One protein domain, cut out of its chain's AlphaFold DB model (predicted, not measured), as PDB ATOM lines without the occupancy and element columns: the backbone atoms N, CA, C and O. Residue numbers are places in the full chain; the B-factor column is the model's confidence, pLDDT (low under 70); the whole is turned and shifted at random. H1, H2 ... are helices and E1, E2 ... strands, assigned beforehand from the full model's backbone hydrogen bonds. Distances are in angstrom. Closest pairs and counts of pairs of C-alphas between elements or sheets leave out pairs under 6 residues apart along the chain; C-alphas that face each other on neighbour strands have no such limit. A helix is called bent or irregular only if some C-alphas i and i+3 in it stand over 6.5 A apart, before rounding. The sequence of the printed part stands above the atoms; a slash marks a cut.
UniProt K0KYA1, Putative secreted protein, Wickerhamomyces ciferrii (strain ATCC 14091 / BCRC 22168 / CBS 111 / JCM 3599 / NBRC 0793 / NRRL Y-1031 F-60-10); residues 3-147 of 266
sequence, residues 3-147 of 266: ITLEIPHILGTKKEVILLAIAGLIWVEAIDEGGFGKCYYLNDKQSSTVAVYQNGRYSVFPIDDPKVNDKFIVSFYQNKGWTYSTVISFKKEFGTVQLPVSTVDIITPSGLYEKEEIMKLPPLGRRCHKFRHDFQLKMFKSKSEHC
ATOM      1  N   ILE A   3     166.055 210.507 148.890       59.97
ATOM      2  CA  ILE A   3     165.099 209.430 148.616       59.97
ATOM      3  C   ILE A   3     165.648 208.675 147.411       59.97
ATOM      4  O   ILE A   3     165.871 209.289 146.368       59.97
ATOM      5  N   THR A   4     165.880 207.373 147.551       61.62
ATOM      6  CA  THR A   4     166.267 206.512 146.427       61.62
ATOM      7  C   THR A   4     165.234 205.414 146.224       61.62
ATOM      8  O   THR A   4     164.621 204.922 147.174       61.62
ATOM      9  N   LEU A   5     165.025 205.064 144.956       65.31
ATOM     10  CA  LEU A   5     164.207 203.920 144.545       65.31
ATOM     11  C   LEU A   5     165.058 202.650 144.396       65.31
ATOM     12  O   LEU A   5     164.531 201.543 144.422       65.31
ATOM     13  N   GLU A   6     166.375 202.824 144.281       73.31
ATOM     14  CA  GLU A   6     167.356 201.753 144.165       73.31
ATOM     15  C   GLU A   6     167.923 201.367 145.532       73.31
ATOM     16  O   GLU A   6     168.060 202.204 146.439       73.31
ATOM     17  N   ILE A   7     168.272 200.087 145.655       76.69
ATOM     18  CA  ILE A   7     168.953 199.546 146.826       76.69
ATOM     19  C   ILE A   7     170.409 200.034 146.795       76.69
ATOM     20  O   ILE A   7     171.093 199.834 145.789       76.69
ATOM     21  N   PRO A   8     170.923 200.649 147.876       83.12
ATOM     22  CA  PRO A   8     172.322 201.057 147.923       83.12
ATOM     23  C   PRO A   8     173.234 199.836 147.760       83.12
ATOM     24  O   PRO A   8     172.999 198.804 148.379       83.12
ATOM     25  N   HIS A   9     174.300 199.942 146.964       84.31
ATOM     26  CA  HIS A   9     175.267 198.846 146.800       84.31
ATOM     27  C   HIS A   9     176.173 198.659 148.025       84.31
ATOM     28  O   HIS A   9     176.643 197.554 148.296       84.31
ATOM     29  N   ILE A  10     176.422 199.748 148.756       89.06
ATOM     30  CA  ILE A  10     177.343 199.814 149.890       89.06
ATOM     31  C   ILE A  10     176.622 200.470 151.069       89.06
ATOM     32  O   ILE A  10     176.008 201.526 150.914       89.06
ATOM     33  N   LEU A  11     176.735 199.867 152.251       89.25
ATOM     34  CA  LEU A  11     176.120 200.333 153.491       89.25
ATOM     35  C   LEU A  11     177.186 200.935 154.397       89.25
ATOM     36  O   LEU A  11     178.110 200.245 154.834       89.25
ATOM     37  N   GLY A  12     177.060 202.228 154.679       88.56
ATOM     38  CA  GLY A  12     178.036 202.985 155.461       88.56
ATOM     39  C   GLY A  12     177.744 203.000 156.957       88.56
ATOM     40  O   GLY A  12     178.619 203.346 157.750       88.56
ATOM     41  N   THR A  13     176.526 202.643 157.371       91.62
ATOM     42  CA  THR A  13     176.092 202.771 158.765       91.62
ATOM     43  C   THR A  13     175.412 201.514 159.302       91.62
ATOM     44  O   THR A  13     174.777 200.746 158.582       91.62
ATOM     45  N   LYS A  14     175.479 201.335 160.628       93.88
ATOM     46  CA  LYS A  14     174.811 200.232 161.335       93.88
ATOM     47  C   LYS A  14     173.294 200.206 161.099       93.88
ATOM     48  O   LYS A  14     172.717 199.130 161.008       93.88
ATOM     49  N   LYS A  15     172.657 201.378 160.974       93.00
ATOM     50  CA  LYS A  15     171.208 201.508 160.733       93.00
ATOM     51  C   LYS A  15     170.805 200.893 159.398       93.00
ATOM     52  O   LYS A  15     169.811 200.180 159.336       93.00
ATOM     53  N   GLU A  16     171.611 201.121 158.366       92.38
ATOM     54  CA  GLU A  16     171.400 200.565 157.027       92.38
ATOM     55  C   GLU A  16     171.562 199.047 157.027       92.38
ATOM     56  O   GLU A  16     170.729 198.346 156.459       92.38
ATOM     57  N   VAL A  17     172.572 198.535 157.739       93.50
ATOM     58  CA  VAL A  17     172.771 197.089 157.925       93.50
ATOM     59  C   VAL A  17     171.560 196.449 158.602       93.50
ATOM     60  O   VAL A  17     171.032 195.464 158.095       93.50
ATOM     61  N   ILE A  18     171.080 197.018 159.714       94.75
ATOM     62  CA  ILE A  18     169.897 196.505 160.427       94.75
ATOM     63  C   ILE A  18     168.670 196.520 159.509       94.75
ATOM     64  O   ILE A  18     167.924 195.545 159.454       94.75
ATOM     65  N   LEU A  19     168.461 197.629 158.798       93.31
ATOM     66  CA  LEU A  19     167.295 197.840 157.951       93.31
ATOM     67  C   LEU A  19     167.264 196.890 156.753       93.31
ATOM     68  O   LEU A  19     166.219 196.310 156.465       93.31
ATOM     69  N   LEU A  20     168.393 196.689 156.071       91.00
ATOM     70  CA  LEU A  20     168.461 195.734 154.966       91.00
ATOM     71  C   LEU A  20     168.473 194.285 155.442       91.00
ATOM     72  O   LEU A  20     167.942 193.430 154.739       91.00
ATOM     73  N   ALA A  21     168.968 193.992 156.647       91.12
ATOM     74  CA  ALA A  21     168.834 192.654 157.215       91.12
ATOM     75  C   ALA A  21     167.356 192.252 157.377       91.12
ATOM     76  O   ALA A  21     167.003 191.108 157.101       91.12
ATOM     77  N   ILE A  22     166.476 193.179 157.778       89.44
ATOM     78  CA  ILE A  22     165.043 192.886 157.988       89.44
ATOM     79  C   ILE A  22     164.192 193.042 156.726       89.44
ATOM     80  O   ILE A  22     163.328 192.205 156.475       89.44
ATOM     81  N   ALA A  23     164.418 194.101 155.947       86.25
ATOM     82  CA  ALA A  23     163.546 194.501 154.843       86.25
ATOM     83  C   ALA A  23     164.158 194.231 153.462       86.25
ATOM     84  O   ALA A  23     163.456 194.348 152.463       86.25
ATOM     85  N   GLY A  24     165.444 193.871 153.393       80.88
ATOM     86  CA  GLY A  24     166.191 193.789 152.139       80.88
ATOM     87  C   GLY A  24     165.610 192.793 151.144       80.88
ATOM     88  O   GLY A  24     165.428 193.162 149.993       80.88
ATOM     89  N   LEU A  25     165.241 191.578 151.573       77.44
ATOM     90  CA  LEU A  25     164.650 190.601 150.647       77.44
ATOM     91  C   LEU A  25     163.285 191.065 150.121       77.44
ATOM     92  O   LEU A  25     163.061 191.024 148.922       77.44
ATOM     93  N   ILE A  26     162.416 191.572 151.002       78.56
ATOM     94  CA  ILE A  26     161.082 192.069 150.617       78.56
ATOM     95  C   ILE A  26     161.213 193.225 149.616       78.56
ATOM     96  O   ILE A  26     160.391 193.384 148.717       78.56
ATOM     97  N   TRP A  27     162.245 194.052 149.778       77.19
ATOM     98  CA  TRP A  27     162.532 195.137 148.853       77.19
ATOM     99  C   TRP A  27     163.070 194.618 147.509       77.19
ATOM    100  O   TRP A  27     162.608 195.086 146.475       77.19
ATOM    101  N   VAL A  28     163.974 193.631 147.500       77.38
ATOM    102  CA  VAL A  28     164.439 192.983 146.256       77.38
ATOM    103  C   VAL A  28     163.270 192.357 145.494       77.38
ATOM    104  O   VAL A  28     163.061 192.705 144.337       77.38
ATOM    105  N   GLU A  29     162.454 191.537 146.161       76.00
ATOM    106  CA  GLU A  29     161.271 190.894 145.569       76.00
ATOM    107  C   GLU A  29     160.324 191.932 144.946       76.00
ATOM    108  O   GLU A  29     159.892 191.797 143.804       76.00
ATOM    109  N   ALA A  30     160.064 193.035 145.653       73.75
ATOM    110  CA  ALA A  30     159.189 194.090 145.155       73.75
ATOM    111  C   ALA A  30     159.773 194.882 143.966       73.75
ATOM    112  O   ALA A  30     159.005 195.442 143.177       73.75
ATOM    113  N   ILE A  31     161.101 194.968 143.827       73.38
ATOM    114  CA  ILE A  31     161.749 195.547 142.637       73.38
ATOM    115  C   ILE A  31     161.644 194.574 141.459       73.38
ATOM    116  O   ILE A  31     161.255 194.998 140.367       73.38
ATOM    117  N   ASP A  32     161.943 193.294 141.686       72.88
ATOM    118  CA  ASP A  32     161.940 192.249 140.655       72.88
ATOM    119  C   ASP A  32     160.540 192.028 140.058       72.88
ATOM    120  O   ASP A  32     160.401 191.810 138.855       72.88
ATOM    121  N   GLU A  33     159.478 192.205 140.850       69.88
ATOM    122  CA  GLU A  33     158.077 192.196 140.394       69.88
ATOM    123  C   GLU A  33     157.676 193.429 139.545       69.88
ATOM    124  O   GLU A  33     156.496 193.664 139.268       69.88
ATOM    125  N   GLY A  34     158.637 194.261 139.127       59.41
ATOM    126  CA  GLY A  34     158.394 195.468 138.330       59.41
ATOM    127  C   GLY A  34     157.815 196.629 139.143       59.41
ATOM    128  O   GLY A  34     157.236 197.563 138.583       59.41
ATOM    129  N   GLY A  35     157.955 196.599 140.470       58.72
ATOM    130  CA  GLY A  35     157.420 197.588 141.406       58.72
ATOM    131  C   GLY A  35     158.202 198.903 141.489       58.72
ATOM    132  O   GLY A  35     158.302 199.483 142.573       58.72
ATOM    133  N   PHE A  36     158.741 199.420 140.383       53.25
ATOM    134  CA  PHE A  36     159.367 200.746 140.377       53.25
ATOM    135  C   PHE A  36     158.369 201.808 140.881       53.25
ATOM    136  O   PHE A  36     157.252 201.925 140.381       53.25
ATOM    137  N   GLY A  37     158.745 202.550 141.931       57.56
ATOM    138  CA  GLY A  37     157.868 203.512 142.617       57.56
ATOM    139  C   GLY A  37     156.976 202.928 143.723       57.56
ATOM    140  O   GLY A  37     156.267 203.679 144.381       57.56
ATOM    141  N   LYS A  38     157.022 201.614 143.973       67.62
ATOM    142  CA  LYS A  38     156.348 200.953 145.108       67.62
ATOM    143  C   LYS A  38     157.265 200.754 146.314       67.62
ATOM    144  O   LYS A  38     156.784 200.372 147.377       67.62
ATOM    145  N   CYS A  39     158.559 201.029 146.172       74.19
ATOM    146  CA  CYS A  39     159.532 200.936 147.251       74.19
ATOM    147  C   CYS A  39     160.264 202.261 147.427       74.19
ATOM    148  O   CYS A  39     160.665 202.882 146.444       74.19
ATOM    149  N   TYR A  40     160.464 202.673 148.675       79.75
ATOM    150  CA  TYR A  40     161.171 203.902 149.007       79.75
ATOM    151  C   TYR A  40     162.189 203.649 150.096       79.75
ATOM    152  O   TYR A  40     161.867 203.056 151.128       79.75
ATOM    153  N   TYR A  41     163.379 204.197 149.893       85.00
ATOM    154  CA  TYR A  41     164.418 204.236 150.897       85.00
ATOM    155  C   TYR A  41     164.761 205.651 151.290       85.00
ATOM    156  O   TYR A  41     164.964 206.534 150.455       85.00
ATOM    157  N   LEU A  42     164.826 205.836 152.598       85.44
ATOM    158  CA  LEU A  42     165.175 207.078 153.239       85.44
ATOM    159  C   LEU A  42     166.318 206.806 154.203       85.44
ATOM    160  O   LEU A  42     166.170 206.008 155.129       85.44
ATOM    161  N   ASN A  43     167.429 207.510 154.034       84.38
ATOM    162  CA  ASN A  43     168.491 207.516 155.026       84.38
ATOM    163  C   ASN A  43     168.803 208.950 155.446       84.38
ATOM    164  O   ASN A  43     169.084 209.822 154.620       84.38
ATOM    165  N   ASP A  44     168.745 209.193 156.747       84.50
ATOM    166  CA  ASP A  44     169.111 210.459 157.356       84.50
ATOM    167  C   ASP A  44     169.990 210.226 158.602       84.50
ATOM    168  O   ASP A  44     170.356 209.103 158.973       84.50
ATOM    169  N   LYS A  45     170.392 211.310 159.272       81.12
ATOM    170  CA  LYS A  45     171.255 211.215 160.462       81.12
ATOM    171  C   LYS A  45     170.567 210.505 161.634       81.12
ATOM    172  O   LYS A  45     171.236 209.812 162.399       81.12
ATOM    173  N   GLN A  46     169.249 210.603 161.745       84.31
ATOM    174  CA  GLN A  46     168.436 210.103 162.854       84.31
ATOM    175  C   GLN A  46     167.801 208.737 162.577       84.31
ATOM    176  O   GLN A  46     167.485 208.020 163.513       84.31
ATOM    177  N   SER A  47     167.644 208.333 161.322       87.88
ATOM    178  CA  SER A  47     166.893 207.140 160.962       87.88
ATOM    179  C   SER A  47     167.285 206.589 159.599       87.88
ATOM    180  O   SER A  47     167.813 207.303 158.747       87.88
ATOM    181  N   SER A  48     167.024 205.303 159.406       90.06
ATOM    182  CA  SER A  48     166.996 204.683 158.084       90.06
ATOM    183  C   SER A  48     165.648 203.981 157.946       90.06
ATOM    184  O   SER A  48     165.225 203.280 158.867       90.06
ATOM    185  N   THR A  49     164.948 204.188 156.835       89.94
ATOM    186  CA  THR A  49     163.587 203.688 156.613       89.94
ATOM    187  C   THR A  49     163.437 203.099 155.217       89.94
ATOM    188  O   THR A  49     163.864 203.701 154.238       89.94
ATOM    189  N   VAL A  50     162.785 201.939 155.141       88.69
ATOM    190  CA  VAL A  50     162.315 201.303 153.908       88.69
ATOM    191  C   VAL A  50     160.799 201.214 153.979       88.69
ATOM    192  O   VAL A  50     160.251 200.676 154.939       88.69
ATOM    193  N   ALA A  51     160.109 201.728 152.971       85.69
ATOM    194  CA  ALA A  51     158.678 201.529 152.790       85.69
ATOM    195  C   ALA A  51     158.453 200.703 151.529       85.69
ATOM    196  O   ALA A  51     158.880 201.113 150.455       85.69
ATOM    197  N   VAL A  52     157.771 199.568 151.665       79.44
ATOM    198  CA  VAL A  52     157.350 198.720 150.549       79.44
ATOM    199  C   VAL A  52     155.828 198.753 150.498       79.44
ATOM    200  O   VAL A  52     155.145 198.456 151.483       79.44
ATOM    201  N   TYR A  53     155.283 199.167 149.359       70.38
ATOM    202  CA  TYR A  53     153.847 199.236 149.114       70.38
ATOM    203  C   TYR A  53     153.197 197.891 149.450       70.38
ATOM    204  O   TYR A  53     153.741 196.841 149.125       70.38
ATOM    205  N   GLN A  54     152.055 197.929 150.142       68.38
ATOM    206  CA  GLN A  54     151.309 196.765 150.660       68.38
ATOM    207  C   GLN A  54     152.018 195.921 151.745       68.38
ATOM    208  O   GLN A  54     151.327 195.389 152.618       68.38
ATOM    209  N   ASN A  55     153.352 195.896 151.798       72.50
ATOM    210  CA  ASN A  55     154.125 195.136 152.793       72.50
ATOM    211  C   ASN A  55     154.457 195.928 154.065       72.50
ATOM    212  O   ASN A  55     154.749 195.336 155.101       72.50
ATOM    213  N   GLY A  56     154.335 197.256 154.030       81.50
ATOM    214  CA  GLY A  56     154.501 198.125 155.193       81.50
ATOM    215  C   GLY A  56     155.829 198.877 155.200       81.50
ATOM    216  O   GLY A  56     156.548 198.952 154.206       81.50
ATOM    217  N   ARG A  57     156.134 199.500 156.337       86.81
ATOM    218  CA  ARG A  57     157.293 200.373 156.525       86.81
ATOM    219  C   ARG A  57     158.155 199.882 157.674       86.81
ATOM    220  O   ARG A  57     157.676 199.783 158.800       86.81
ATOM    221  N   TYR A  58     159.431 199.662 157.395       90.50
ATOM    222  CA  TYR A  58     160.469 199.351 158.367       90.50
ATOM    223  C   TYR A  58     161.308 200.597 158.630       90.50
ATOM    224  O   TYR A  58     161.746 201.253 157.689       90.50
ATOM    225  N   SER A  59     161.559 200.913 159.894       90.88
ATOM    226  CA  SER A  59     162.375 202.057 160.299       90.88
ATOM    227  C   SER A  59     163.331 201.663 161.417       90.88
ATOM    228  O   SER A  59     162.966 200.907 162.316       90.88
ATOM    229  N   VAL A  60     164.547 202.198 161.375       93.31
ATOM    230  CA  VAL A  60     165.596 201.964 162.371       93.31
ATOM    231  C   VAL A  60     166.097 203.299 162.906       93.31
ATOM    232  O   VAL A  60     166.523 204.154 162.130       93.31
ATOM    233  N   PHE A  61     166.093 203.456 164.230       92.25
ATOM    234  CA  PHE A  61     166.511 204.671 164.934       92.25
ATOM    235  C   PHE A  61     167.601 204.338 165.962       92.25
ATOM    236  O   PHE A  61     167.400 203.417 166.752       92.25
ATOM    237  N   PRO A  62     168.742 205.047 165.997       91.81
ATOM    238  CA  PRO A  62     169.702 204.921 167.083       91.81
ATOM    239  C   PRO A  62     169.127 205.592 168.336       91.81
ATOM    240  O   PRO A  62     168.551 206.677 168.249       91.81
ATOM    241  N   ILE A  63     169.287 204.959 169.495       90.50
ATOM    242  CA  ILE A  63     168.823 205.517 170.782       90.50
ATOM    243  C   ILE A  63     169.945 205.769 171.785       90.50
ATOM    244  O   ILE A  63     169.724 206.428 172.796       90.50
ATOM    245  N   ASP A  64     171.138 205.246 171.515       87.00
ATOM    246  CA  ASP A  64     172.318 205.494 172.336       87.00
ATOM    247  C   ASP A  64     173.106 206.720 171.847       87.00
ATOM    248  O   ASP A  64     172.908 207.224 170.738       87.00
ATOM    249  N   ASP A  65     174.063 207.154 172.674       84.19
ATOM    250  CA  ASP A  65     175.065 208.161 172.317       84.19
ATOM    251  C   ASP A  65     175.756 207.795 170.982       84.19
ATOM    252  O   ASP A  65     176.205 206.650 170.824       84.19
ATOM    253  N   PRO A  66     175.904 208.743 170.034       79.94
ATOM    254  CA  PRO A  66     176.609 208.542 168.765       79.94
ATOM    255  C   PRO A  66     178.012 207.928 168.875       79.94
ATOM    256  O   PRO A  66     178.466 207.287 167.928       79.94
ATOM    257  N   LYS A  67     178.708 208.105 170.006       80.50
ATOM    258  CA  LYS A  67     180.031 207.511 170.261       80.50
ATOM    259  C   LYS A  67     179.971 206.000 170.478       80.50
ATOM    260  O   LYS A  67     180.906 205.297 170.109       80.50
ATOM    261  N   VAL A  68     178.890 205.502 171.080       83.38
ATOM    262  CA  VAL A  68     178.676 204.069 171.338       83.38
ATOM    263  C   VAL A  68     177.914 203.444 170.172       83.38
ATOM    264  O   VAL A  68     178.349 202.435 169.609       83.38
ATOM    265  N   ASN A  69     176.806 204.086 169.781       85.06
ATOM    266  CA  ASN A  69     175.959 203.744 168.639       85.06
ATOM    267  C   ASN A  69     175.694 202.232 168.545       85.06
ATOM    268  O   ASN A  69     176.018 201.595 167.537       85.06
ATOM    269  N   ASP A  70     175.217 201.637 169.643       92.19
ATOM    270  CA  ASP A  70     174.984 200.194 169.745       92.19
ATOM    271  C   ASP A  70     173.504 199.837 169.854       92.19
ATOM    272  O   ASP A  70     173.089 198.868 169.224       92.19
ATOM    273  N   LYS A  71     172.690 200.601 170.591       93.50
ATOM    274  CA  LYS A  71     171.254 200.326 170.667       93.50
ATOM    275  C   LYS A  71     170.442 201.049 169.608       93.50
ATOM    276  O   LYS A  71     170.624 202.242 169.349       93.50
ATOM    277  N   PHE A  72     169.474 200.315 169.074       94.94
ATOM    278  CA  PHE A  72     168.569 200.784 168.038       94.94
ATOM    279  C   PHE A  72     167.131 200.377 168.350       94.94
ATOM    280  O   PHE A  72     166.888 199.262 168.806       94.94
ATOM    281  N   ILE A  73     166.177 201.258 168.059       92.88
ATOM    282  CA  ILE A  73     164.770 200.890 167.903       92.88
ATOM    283  C   ILE A  73     164.573 200.444 166.462       92.88
ATOM    284  O   ILE A  73     164.895 201.180 165.530       92.88
ATOM    285  N   VAL A  74     164.012 199.255 166.294       93.38
ATOM    286  CA  VAL A  74     163.550 198.736 165.010       93.38
ATOM    287  C   VAL A  74     162.036 198.691 165.048       93.38
ATOM    288  O   VAL A  74     161.455 198.001 165.886       93.38
ATOM    289  N   SER A  75     161.407 199.427 164.142       89.31
ATOM    290  CA  SER A  75     159.960 199.558 164.046       89.31
ATOM    291  C   SER A  75     159.456 199.043 162.709       89.31
ATOM    292  O   SER A  75     160.040 199.318 161.665       89.31
ATOM    293  N   PHE A  76     158.327 198.352 162.746       88.75
ATOM    294  CA  PHE A  76     157.550 197.939 161.593       88.75
ATOM    295  C   PHE A  76     156.134 198.513 161.699       88.75
ATOM    296  O   PHE A  76     155.501 198.410 162.750       88.75
ATOM    297  N   TYR A  77     155.645 199.110 160.612       82.62
ATOM    298  CA  TYR A  77     154.323 199.720 160.501       82.62
ATOM    299  C   TYR A  77     153.587 199.138 159.290       82.62
ATOM    300  O   TYR A  77     154.024 199.343 158.158       82.62
ATOM    301  N   GLN A  78     152.446 198.483 159.496       78.06
ATOM    302  CA  GLN A  78     151.545 198.083 158.412       78.06
ATOM    303  C   GLN A  78     150.308 198.995 158.392       78.06
ATOM    304  O   GLN A  78     149.777 199.347 159.445       78.06
ATOM    305  N   ASN A  79     149.819 199.350 157.197       57.06
ATOM    306  CA  ASN A  79     148.765 200.355 156.944       57.06
ATOM    307  C   ASN A  79     147.414 200.137 157.669       57.06
ATOM    308  O   ASN A  79     146.528 200.979 157.565       57.06
ATOM    309  N   LYS A  80     147.236 199.043 158.419       55.41
ATOM    310  CA  LYS A  80     146.002 198.693 159.141       55.41
ATOM    311  C   LYS A  80     146.185 198.640 160.666       55.41
ATOM    312  O   LYS A  80     145.642 197.765 161.327       55.41
ATOM    313  N   GLY A  81     146.959 199.571 161.232       55.94
ATOM    314  CA  GLY A  81     147.066 199.747 162.690       55.94
ATOM    315  C   GLY A  81     147.964 198.736 163.402       55.94
ATOM    316  O   GLY A  81     147.961 198.682 164.629       55.94
ATOM    317  N   TRP A  82     148.748 197.961 162.654       65.56
ATOM    318  CA  TRP A  82     149.729 197.065 163.243       65.56
ATOM    319  C   TRP A  82     151.090 197.742 163.287       65.56
ATOM    320  O   TRP A  82     151.676 198.086 162.257       65.56
ATOM    321  N   THR A  83     151.572 197.940 164.506       77.38
ATOM    322  CA  THR A  83     152.895 198.483 164.772       77.38
ATOM    323  C   THR A  83     153.633 197.535 165.690       77.38
ATOM    324  O   THR A  83     153.180 197.282 166.804       77.38
ATOM    325  N   TYR A  84     154.774 197.033 165.241       83.25
ATOM    326  CA  TYR A  84     155.695 196.285 166.084       83.25
ATOM    327  C   TYR A  84     156.960 197.114 166.257       83.25
ATOM    328  O   TYR A  84     157.462 197.697 165.300       83.25
ATOM    329  N   SER A  85     157.460 197.230 167.481       86.88
ATOM    330  CA  SER A  85     158.717 197.922 167.751       86.88
ATOM    331  C   SER A  85     159.501 197.170 168.803       86.88
ATOM    332  O   SER A  85     158.942 196.675 169.778       86.88
ATOM    333  N   THR A  86     160.807 197.078 168.601       89.75
ATOM    334  CA  THR A  86     161.701 196.399 169.530       89.75
ATOM    335  C   THR A  86     163.026 197.133 169.619       89.75
ATOM    336  O   THR A  86     163.450 197.791 168.669       89.75
ATOM    337  N   VAL A  87     163.671 197.030 170.776       91.75
ATOM    338  CA  VAL A  87     165.008 197.575 171.003       91.75
ATOM    339  C   VAL A  87     166.019 196.450 170.842       91.75
ATOM    340  O   VAL A  87     165.877 195.390 171.452       91.75
ATOM    341  N   ILE A  88     167.055 196.693 170.047       93.62
ATOM    342  CA  ILE A  88     168.135 195.737 169.793       93.62
ATOM    343  C   ILE A  88     169.485 196.351 170.153       93.62
ATOM    344  O   ILE A  88     169.633 197.570 170.154       93.62
ATOM    345  N   SER A  89     170.480 195.501 170.405       95.00
ATOM    346  CA  SER A  89     171.896 195.883 170.463       95.00
ATOM    347  C   SER A  89     172.588 195.349 169.212       95.00
ATOM    348  O   SER A  89     172.560 194.148 168.948       95.00
ATOM    349  N   PHE A  90     173.226 196.224 168.441       94.25
ATOM    350  CA  PHE A  90     173.896 195.858 167.199       94.25
ATOM    351  C   PHE A  90     175.020 194.855 167.447       94.25
ATOM    352  O   PHE A  90     175.109 193.845 166.754       94.25
ATOM    353  N   LYS A  91     175.850 195.078 168.470       93.81
ATOM    354  CA  LYS A  91     176.919 194.147 168.839       93.81
ATOM    355  C   LYS A  91     176.368 192.794 169.285       93.81
ATOM    356  O   LYS A  91     177.014 191.781 169.043       93.81
ATOM    357  N   LYS A  92     175.188 192.749 169.909       92.44
ATOM    358  CA  LYS A  92     174.550 191.481 170.285       92.44
ATOM    359  C   LYS A  92     174.045 190.704 169.067       92.44
ATOM    360  O   LYS A  92     174.288 189.505 168.987       92.44
ATOM    361  N   GLU A  93     173.369 191.377 168.139       92.38
ATOM    362  CA  GLU A  93     172.736 190.725 166.983       92.38
ATOM    363  C   GLU A  93     173.742 190.424 165.855       92.38
ATOM    364  O   GLU A  93     173.772 189.323 165.303       92.38
ATOM    365  N   PHE A  94     174.627 191.374 165.546       91.69
ATOM    366  CA  PHE A  94     175.536 191.321 164.396       91.69
ATOM    367  C   PHE A  94     177.010 191.167 164.786       91.69
ATOM    368  O   PHE A  94     177.827 190.788 163.945       91.69
ATOM    369  N   GLY A  95     177.372 191.389 166.053       89.75
ATOM    370  CA  GLY A  95     178.757 191.369 166.533       89.75
ATOM    371  C   GLY A  95     179.577 192.576 166.081       89.75
ATOM    372  O   GLY A  95     179.055 193.658 165.822       89.75
ATOM    373  N   THR A  96     180.895 192.394 166.014       89.81
ATOM    374  CA  THR A  96     181.812 193.420 165.507       89.81
ATOM    375  C   THR A  96     181.818 193.381 163.981       89.81
ATOM    376  O   THR A  96     182.370 192.454 163.393       89.81
ATOM    377  N   VAL A  97     181.198 194.380 163.355       89.69
ATOM    378  CA  VAL A  97     181.150 194.550 161.896       89.69
ATOM    379  C   VAL A  97     182.010 195.748 161.514       89.69
ATOM    380  O   VAL A  97     181.865 196.820 162.104       89.69
ATOM    381  N   GLN A  98     182.905 195.567 160.546       89.44
ATOM    382  CA  GLN A  98     183.642 196.669 159.934       89.44
ATOM    383  C   GLN A  98     182.782 197.272 158.825       89.44
ATOM    384  O   GLN A  98     182.300 196.544 157.967       89.44
ATOM    385  N   LEU A  99     182.563 198.584 158.881       89.75
ATOM    386  CA  LEU A  99     181.829 199.335 157.866       89.75
ATOM    387  C   LEU A  99     182.828 200.062 156.946       89.75
ATOM    388  O   LEU A  99     183.881 200.483 157.434       89.75
ATOM    389  N   PRO A 100     182.497 200.267 155.660       93.12
ATOM    390  CA  PRO A 100     181.236 199.898 155.017       93.12
ATOM    391  C   PRO A 100     181.154 198.409 154.637       93.12
ATOM    392  O   PRO A 100     182.175 197.736 154.530       93.12
ATOM    393  N   VAL A 101     179.939 197.903 154.413       90.12
ATOM    394  CA  VAL A 101     179.688 196.518 153.960       90.12
ATOM    395  C   VAL A 101     178.906 196.493 152.651       90.12
ATOM    396  O   VAL A 101     178.134 197.413 152.374       90.12
ATOM    397  N   SER A 102     179.096 195.445 151.846       89.12
ATOM    398  CA  SER A 102     178.316 195.244 150.622       89.12
ATOM    399  C   SER A 102     176.905 194.786 150.960       89.12
ATOM    400  O   SER A 102     176.697 193.967 151.856       89.12
ATOM    401  N   THR A 103     175.922 195.257 150.202       86.31
ATOM    402  CA  THR A 103     174.532 194.818 150.361       86.31
ATOM    403  C   THR A 103     174.342 193.328 150.086       86.31
ATOM    404  O   THR A 103     173.505 192.691 150.723       86.31
ATOM    405  N   VAL A 104     175.166 192.748 149.209       83.06
ATOM    406  CA  VAL A 104     175.154 191.306 148.901       83.06
ATOM    407  C   VAL A 104     175.553 190.461 150.120       83.06
ATOM    408  O   VAL A 104     175.115 189.323 150.253       83.06
ATOM    409  N   ASP A 105     176.318 191.028 151.057       83.12
ATOM    410  CA  ASP A 105     176.695 190.339 152.300       83.12
ATOM    411  C   ASP A 105     175.566 190.342 153.347       83.12
ATOM    412  O   ASP A 105     175.652 189.632 154.355       83.12
ATOM    413  N   ILE A 106     174.526 191.158 153.133       85.31
ATOM    414  CA  ILE A 106     173.398 191.361 154.052       85.31
ATOM    415  C   ILE A 106     172.130 190.692 153.532       85.31
ATOM    416  O   ILE A 106     171.451 189.984 154.279       85.31
ATOM    417  N   ILE A 107     171.795 190.933 152.264       77.00
ATOM    418  CA  ILE A 107     170.584 190.409 151.641       77.00
ATOM    419  C   ILE A 107     170.880 189.004 151.147       77.00
ATOM    420  O   ILE A 107     171.739 188.800 150.298       77.00
ATOM    421  N   THR A 108     170.144 188.031 151.670       64.25
ATOM    422  CA  THR A 108     170.134 186.682 151.105       64.25
ATOM    423  C   THR A 108     169.096 186.672 149.981       64.25
ATOM    424  O   THR A 108     167.917 186.821 150.296       64.25
ATOM    425  N   PRO A 109     169.496 186.567 148.699       53.72
ATOM    426  CA  PRO A 109     168.607 186.767 147.550       53.72
ATOM    427  C   PRO A 109     167.632 185.612 147.294       53.72
ATOM    428  O   PRO A 109     166.937 185.607 146.288       53.72
ATOM    429  N   SER A 110     167.561 184.620 148.173       49.03
ATOM    430  CA  SER A 110     166.739 183.448 147.947       49.03
ATOM    431  C   SER A 110     165.741 183.244 149.076       49.03
ATOM    432  O   SER A 110     166.099 183.211 150.253       49.03
ATOM    433  N   GLY A 111     164.484 182.993 148.705       47.03
ATOM    434  CA  GLY A 111     163.482 182.336 149.551       47.03
ATOM    435  C   GLY A 111     163.854 180.889 149.918       47.03
ATOM    436  O   GLY A 111     162.977 180.052 150.111       47.03
ATOM    437  N   LEU A 112     165.150 180.573 149.981       45.06
ATOM    438  CA  LEU A 112     165.690 179.266 150.302       45.06
ATOM    439  C   LEU A 112     165.853 179.191 151.819       45.06
ATOM    440  O   LEU A 112     166.859 179.572 152.411       45.06
ATOM    441  N   TYR A 113     164.811 178.657 152.447       53.00
ATOM    442  CA  TYR A 113     164.786 178.241 153.850       53.00
ATOM    443  C   TYR A 113     165.633 176.976 154.100       53.00
ATOM    444  O   TYR A 113     165.505 176.327 155.141       53.00
ATOM    445  N   GLU A 114     166.492 176.590 153.153       58.69
ATOM    446  CA  GLU A 114     167.313 175.396 153.260       58.69
ATOM    447  C   GLU A 114     168.557 175.682 154.102       58.69
ATOM    448  O   GLU A 114     169.412 176.515 153.791       58.69
ATOM    449  N   LYS A 115     168.669 174.947 155.211       62.97
ATOM    450  CA  LYS A 115     169.746 175.077 156.200       62.97
ATOM    451  C   LYS A 115     171.146 175.023 155.574       62.97
ATOM    452  O   LYS A 115     172.061 175.676 156.071       62.97
ATOM    453  N   GLU A 116     171.315 174.252 154.504       65.00
ATOM    454  CA  GLU A 116     172.591 174.082 153.806       65.00
ATOM    455  C   GLU A 116     173.049 175.350 153.083       65.00
ATOM    456  O   GLU A 116     174.246 175.635 153.040       65.00
ATOM    457  N   GLU A 117     172.120 176.153 152.570       68.25
ATOM    458  CA  GLU A 117     172.441 177.407 151.893       68.25
ATOM    459  C   GLU A 117     172.769 178.521 152.876       68.25
ATOM    460  O   GLU A 117     173.748 179.247 152.691       68.25
ATOM    461  N   ILE A 118     172.042 178.581 153.994       68.06
ATOM    462  CA  ILE A 118     172.331 179.521 155.084       68.06
ATOM    463  C   ILE A 118     173.762 179.308 155.597       68.06
ATOM    464  O   ILE A 118     174.478 180.265 155.886       68.06
ATOM    465  N   MET A 119     174.225 178.058 155.684       73.50
ATOM    466  CA  MET A 119     175.581 177.747 156.147       73.50
ATOM    467  C   MET A 119     176.680 178.184 155.170       73.50
ATOM    468  O   MET A 119     177.803 178.443 155.617       73.50
ATOM    469  N   LYS A 120     176.364 178.319 153.875       77.75
ATOM    470  CA  LYS A 120     177.285 178.830 152.843       77.75
ATOM    471  C   LYS A 120     177.451 180.351 152.907       77.75
ATOM    472  O   LYS A 120     178.433 180.868 152.383       77.75
ATOM    473  N   LEU A 121     176.550 181.068 153.585       75.88
ATOM    474  CA  LEU A 121     176.645 182.519 153.722       75.88
ATOM    475  C   LEU A 121     177.869 182.945 154.556       75.88
ATOM    476  O   LEU A 121     178.284 182.234 155.489       75.88
ATOM    477  N   PRO A 122     178.408 184.152 154.302       83.50
ATOM    478  CA  PRO A 122     179.364 184.790 155.194       83.50
ATOM    479  C   PRO A 122     178.829 184.886 156.635       83.50
ATOM    480  O   PRO A 122     177.611 184.921 156.848       83.50
ATOM    481  N   PRO A 123     179.706 184.981 157.653       87.50
ATOM    482  CA  PRO A 123     179.281 185.085 159.051       87.50
ATOM    483  C   PRO A 123     178.278 186.218 159.310       87.50
ATOM    484  O   PRO A 123     177.352 186.047 160.102       87.50
ATOM    485  N   LEU A 124     178.443 187.358 158.631       88.06
ATOM    486  CA  LEU A 124     177.519 188.486 158.722       88.06
ATOM    487  C   LEU A 124     176.157 188.156 158.099       88.06
ATOM    488  O   LEU A 124     175.140 188.364 158.757       88.06
ATOM    489  N   GLY A 125     176.135 187.562 156.904       85.62
ATOM    490  CA  GLY A 125     174.904 187.119 156.243       85.62
ATOM    491  C   GLY A 125     174.106 186.129 157.095       85.62
ATOM    492  O   GLY A 125     172.902 186.296 157.275       85.62
ATOM    493  N   ARG A 126     174.776 185.170 157.752       83.75
ATOM    494  CA  ARG A 126     174.127 184.244 158.706       83.75
ATOM    495  C   ARG A 126     173.467 184.962 159.878       83.75
ATOM    496  O   ARG A 126     172.364 184.599 160.285       83.75
ATOM    497  N   ARG A 127     174.141 185.970 160.441       88.75
ATOM    498  CA  ARG A 127     173.596 186.779 161.540       88.75
ATOM    499  C   ARG A 127     172.414 187.621 161.077       88.75
ATOM    500  O   ARG A 127     171.411 187.654 161.779       88.75
ATOM    501  N   CYS A 128     172.495 188.218 159.890       89.25
ATOM    502  CA  CYS A 128     171.393 188.973 159.294       89.25
ATOM    503  C   CYS A 128     170.169 188.082 159.061       89.25
ATOM    504  O   CYS A 128     169.070 188.444 159.473       89.25
ATOM    505  N   HIS A 129     170.369 186.884 158.507       84.25
ATOM    506  CA  HIS A 129     169.305 185.901 158.323       84.25
ATOM    507  C   HIS A 129     168.659 185.503 159.656       84.25
ATOM    508  O   HIS A 129     167.437 185.544 159.795       84.25
ATOM    509  N   LYS A 130     169.471 185.156 160.666       86.50
ATOM    510  CA  LYS A 130     168.966 184.825 162.005       86.50
ATOM    511  C   LYS A 130     168.169 185.984 162.602       86.50
ATOM    512  O   LYS A 130     167.062 185.774 163.081       86.50
ATOM    513  N   PHE A 131     168.712 187.197 162.543       89.81
ATOM    514  CA  PHE A 131     168.056 188.388 163.067       89.81
ATOM    515  C   PHE A 131     166.708 188.642 162.387       89.81
ATOM    516  O   PHE A 131     165.712 188.862 163.073       89.81
ATOM    517  N   ARG A 132     166.652 188.552 161.054       87.31
ATOM    518  CA  ARG A 132     165.410 188.669 160.281       87.31
ATOM    519  C   ARG A 132     164.373 187.649 160.732       87.31
ATOM    520  O   ARG A 132     163.240 188.029 161.018       87.31
ATOM    521  N   HIS A 133     164.767 186.382 160.806       83.25
ATOM    522  CA  HIS A 133     163.893 185.289 161.218       83.25
ATOM    523  C   HIS A 133     163.360 185.504 162.643       83.25
ATOM    524  O   HIS A 133     162.152 185.467 162.870       83.25
ATOM    525  N   ASP A 134     164.237 185.825 163.597       85.25
ATOM    526  CA  ASP A 134     163.862 186.083 164.992       85.25
ATOM    527  C   ASP A 134     162.954 187.319 165.121       85.25
ATOM    528  O   ASP A 134     162.006 187.324 165.911       85.25
ATOM    529  N   PHE A 135     163.213 188.370 164.337       86.00
ATOM    530  CA  PHE A 135     162.379 189.568 164.285       86.00
ATOM    531  C   PHE A 135     160.986 189.251 163.734       86.00
ATOM    532  O   PHE A 135     159.992 189.637 164.348       86.00
ATOM    533  N   GLN A 136     160.903 188.518 162.620       82.25
ATOM    534  CA  GLN A 136     159.637 188.097 162.018       82.25
ATOM    535  C   GLN A 136     158.833 187.214 162.975       82.25
ATOM    536  O   GLN A 136     157.653 187.483 163.181       82.25
ATOM    537  N   LEU A 137     159.457 186.230 163.628       79.62
ATOM    538  CA  LEU A 137     158.787 185.385 164.623       79.62
ATOM    539  C   LEU A 137     158.219 186.198 165.788       79.62
ATOM    540  O   LEU A 137     157.062 186.012 166.158       79.62
ATOM    541  N   LYS A 138     158.999 187.124 166.360       80.62
ATOM    542  CA  LYS A 138     158.517 187.990 167.452       80.62
ATOM    543  C   LYS A 138     157.397 188.916 166.995       80.62
ATOM    544  O   LYS A 138     156.434 189.112 167.728       80.62
ATOM    545  N   MET A 139     157.510 189.451 165.784       80.00
ATOM    546  CA  MET A 139     156.474 190.257 165.154       80.00
ATOM    547  C   MET A 139     155.180 189.437 165.000       80.00
ATOM    548  O   MET A 139     154.134 189.879 165.467       80.00
ATOM    549  N   PHE A 140     155.234 188.219 164.448       73.12
ATOM    550  CA  PHE A 140     154.073 187.325 164.338       73.12
ATOM    551  C   PHE A 140     153.497 186.920 165.697       73.12
ATOM    552  O   PHE A 140     152.281 186.900 165.848       73.12
ATOM    553  N   LYS A 141     154.339 186.664 166.701       70.62
ATOM    554  CA  LYS A 141     153.877 186.367 168.062       70.62
ATOM    555  C   LYS A 141     153.156 187.561 168.696       70.62
ATOM    556  O   LYS A 141     152.090 187.406 169.277       70.62
ATOM    557  N   SER A 142     153.701 188.766 168.534       63.78
ATOM    558  CA  SER A 142     153.038 190.002 168.964       63.78
ATOM    559  C   SER A 142     151.726 190.225 168.209       63.78
ATOM    560  O   SER A 142     150.765 190.720 168.789       63.78
ATOM    561  N   LYS A 143     151.657 189.816 166.934       59.59
ATOM    562  CA  LYS A 143     150.402 189.789 166.183       59.59
ATOM    563  C   LYS A 143     149.409 188.832 166.828       59.59
ATOM    564  O   LYS A 143     148.311 189.276 167.093       59.59
ATOM    565  N   SER A 144     149.771 187.583 167.131       53.03
ATOM    566  CA  SER A 144     148.852 186.636 167.785       53.03
ATOM    567  C   SER A 144     148.413 187.097 169.178       53.03
ATOM    568  O   SER A 144     147.231 187.035 169.470       53.03
ATOM    569  N   GLU A 145     149.313 187.659 169.994       52.59
ATOM    570  CA  GLU A 145     148.994 188.177 171.341       52.59
ATOM    571  C   GLU A 145     148.115 189.451 171.308       52.59
ATOM    572  O   GLU A 145     147.454 189.785 172.286       52.59
ATOM    573  N   HIS A 146     148.088 190.180 170.186       45.00
ATOM    574  CA  HIS A 146     147.178 191.313 169.952       45.00
ATOM    575  C   HIS A 146     145.997 190.970 169.029       45.00
ATOM    576  O   HIS A 146     145.122 191.812 168.815       45.00
ATOM    577  N   CYS A 147     145.967 189.751 168.489       41.66
ATOM    578  CA  CYS A 147     144.920 189.206 167.634       41.66
ATOM    579  C   CYS A 147     144.079 188.141 168.353       41.66
ATOM    580  O   CYS A 147     143.401 187.384 167.670       41.66
TER     581      CYS A 147
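Overview. This is residues 3 to 147 of the 266 residues of the protein "Putative secreted protein" of Wickerhamomyces ciferrii (strain ATCC 14091 / BCRC 22168 / CBS 111 / JCM 3599 / NBRC 0793 / NRRL Y-1031 F-60-10) (UniProt K0KYA1). A twisted sheet of five strands forms a wall with helices over one face and the other face bare of helices. The bent helix H1 covers the part from E1 to E4, the long helix H4 slants over the E5 edge, and H3 sits away from the sheet beside the beginning of H4. The 145 printed residues hold H1 E1 E2 E3 E4 E5 H2 H3 H4 in that order; the sheet order is E1 - E2 - E3 - E4 - E5, all antiparallel, and the class is mixed, helices and strands. The whole is compact and rounded, with a radius of gyration of the C-alphas of 14.6 A and spans of 36 by 34 by 33 A.

Along the chain. H1, residues 14 to 32, begins at C-alpha 14 (174.811, 200.232, 161.335); by its hydrogen bonds it was assigned as one helix, but it is bent, with C-alphas 22 and 25 7.7 A apart. Its arms are H1a, residues 14 to 22, 12.7 A, and H1b, residues 25 to 32, 10.5 A, about perpendicular at 74 degrees. The strands are E1, residues 39 to 43; E2, 48 to 52; E3, 56 to 62, 20.5 A; E4, 71 to 78, 23.3 A; and E5, 82 to 89, 23.3 A. H2 is residues 90 to 93, H3 residues 115 to 120, and H4 residues 123 to 146, 34.5 A, ending at C-alpha 146 (147.178, 191.313, 169.952).

Arrangement. The strands form a meander, each the antiparallel neighbour of the one before. N 40 and O 51 are 2.8 A apart in E1 and E2, N 50 and O 58 2.8 A in E2 and E3, N 59 and O 75 2.8 A in E3 and E4, and N 74 and O 86 2.8 A in E4 and E5. H1a, H1b and H4 are on the same face, making two layers, helices on one face of a sheet. H1a runs along the strands at a height over the sheet of 7.5 A. H4 runs slantwise to the strands at 10.4 A. H4, the hub, touches H1a with residues 128 to 135 alone, closest at the C-alphas of Ile 22 and Arg 132, 4.8 A, at a steep tilt of 65 degrees, the same way. H4 and H3 only just touch, with 3 pairs of C-alphas within 8 A, closest at Arg 126 and Ile 118, 6.2 A. H2 only grazes the sheet. Every O i to N i+4 pair is within hydrogen-bond range in H1a, H1b and H4; H3 has 1 of 2, and H2 is too short for such a pair.

Size, cuts and confidence. The farthest C-alphas, of Gly 34 and Lys 67, are 40.4 A apart. The printed part has no cut. The link from H2 to H3, residues 94 to 114, is long. Confidence is under 70 at 31 residues, among them 108 to 118 and 142 to 147.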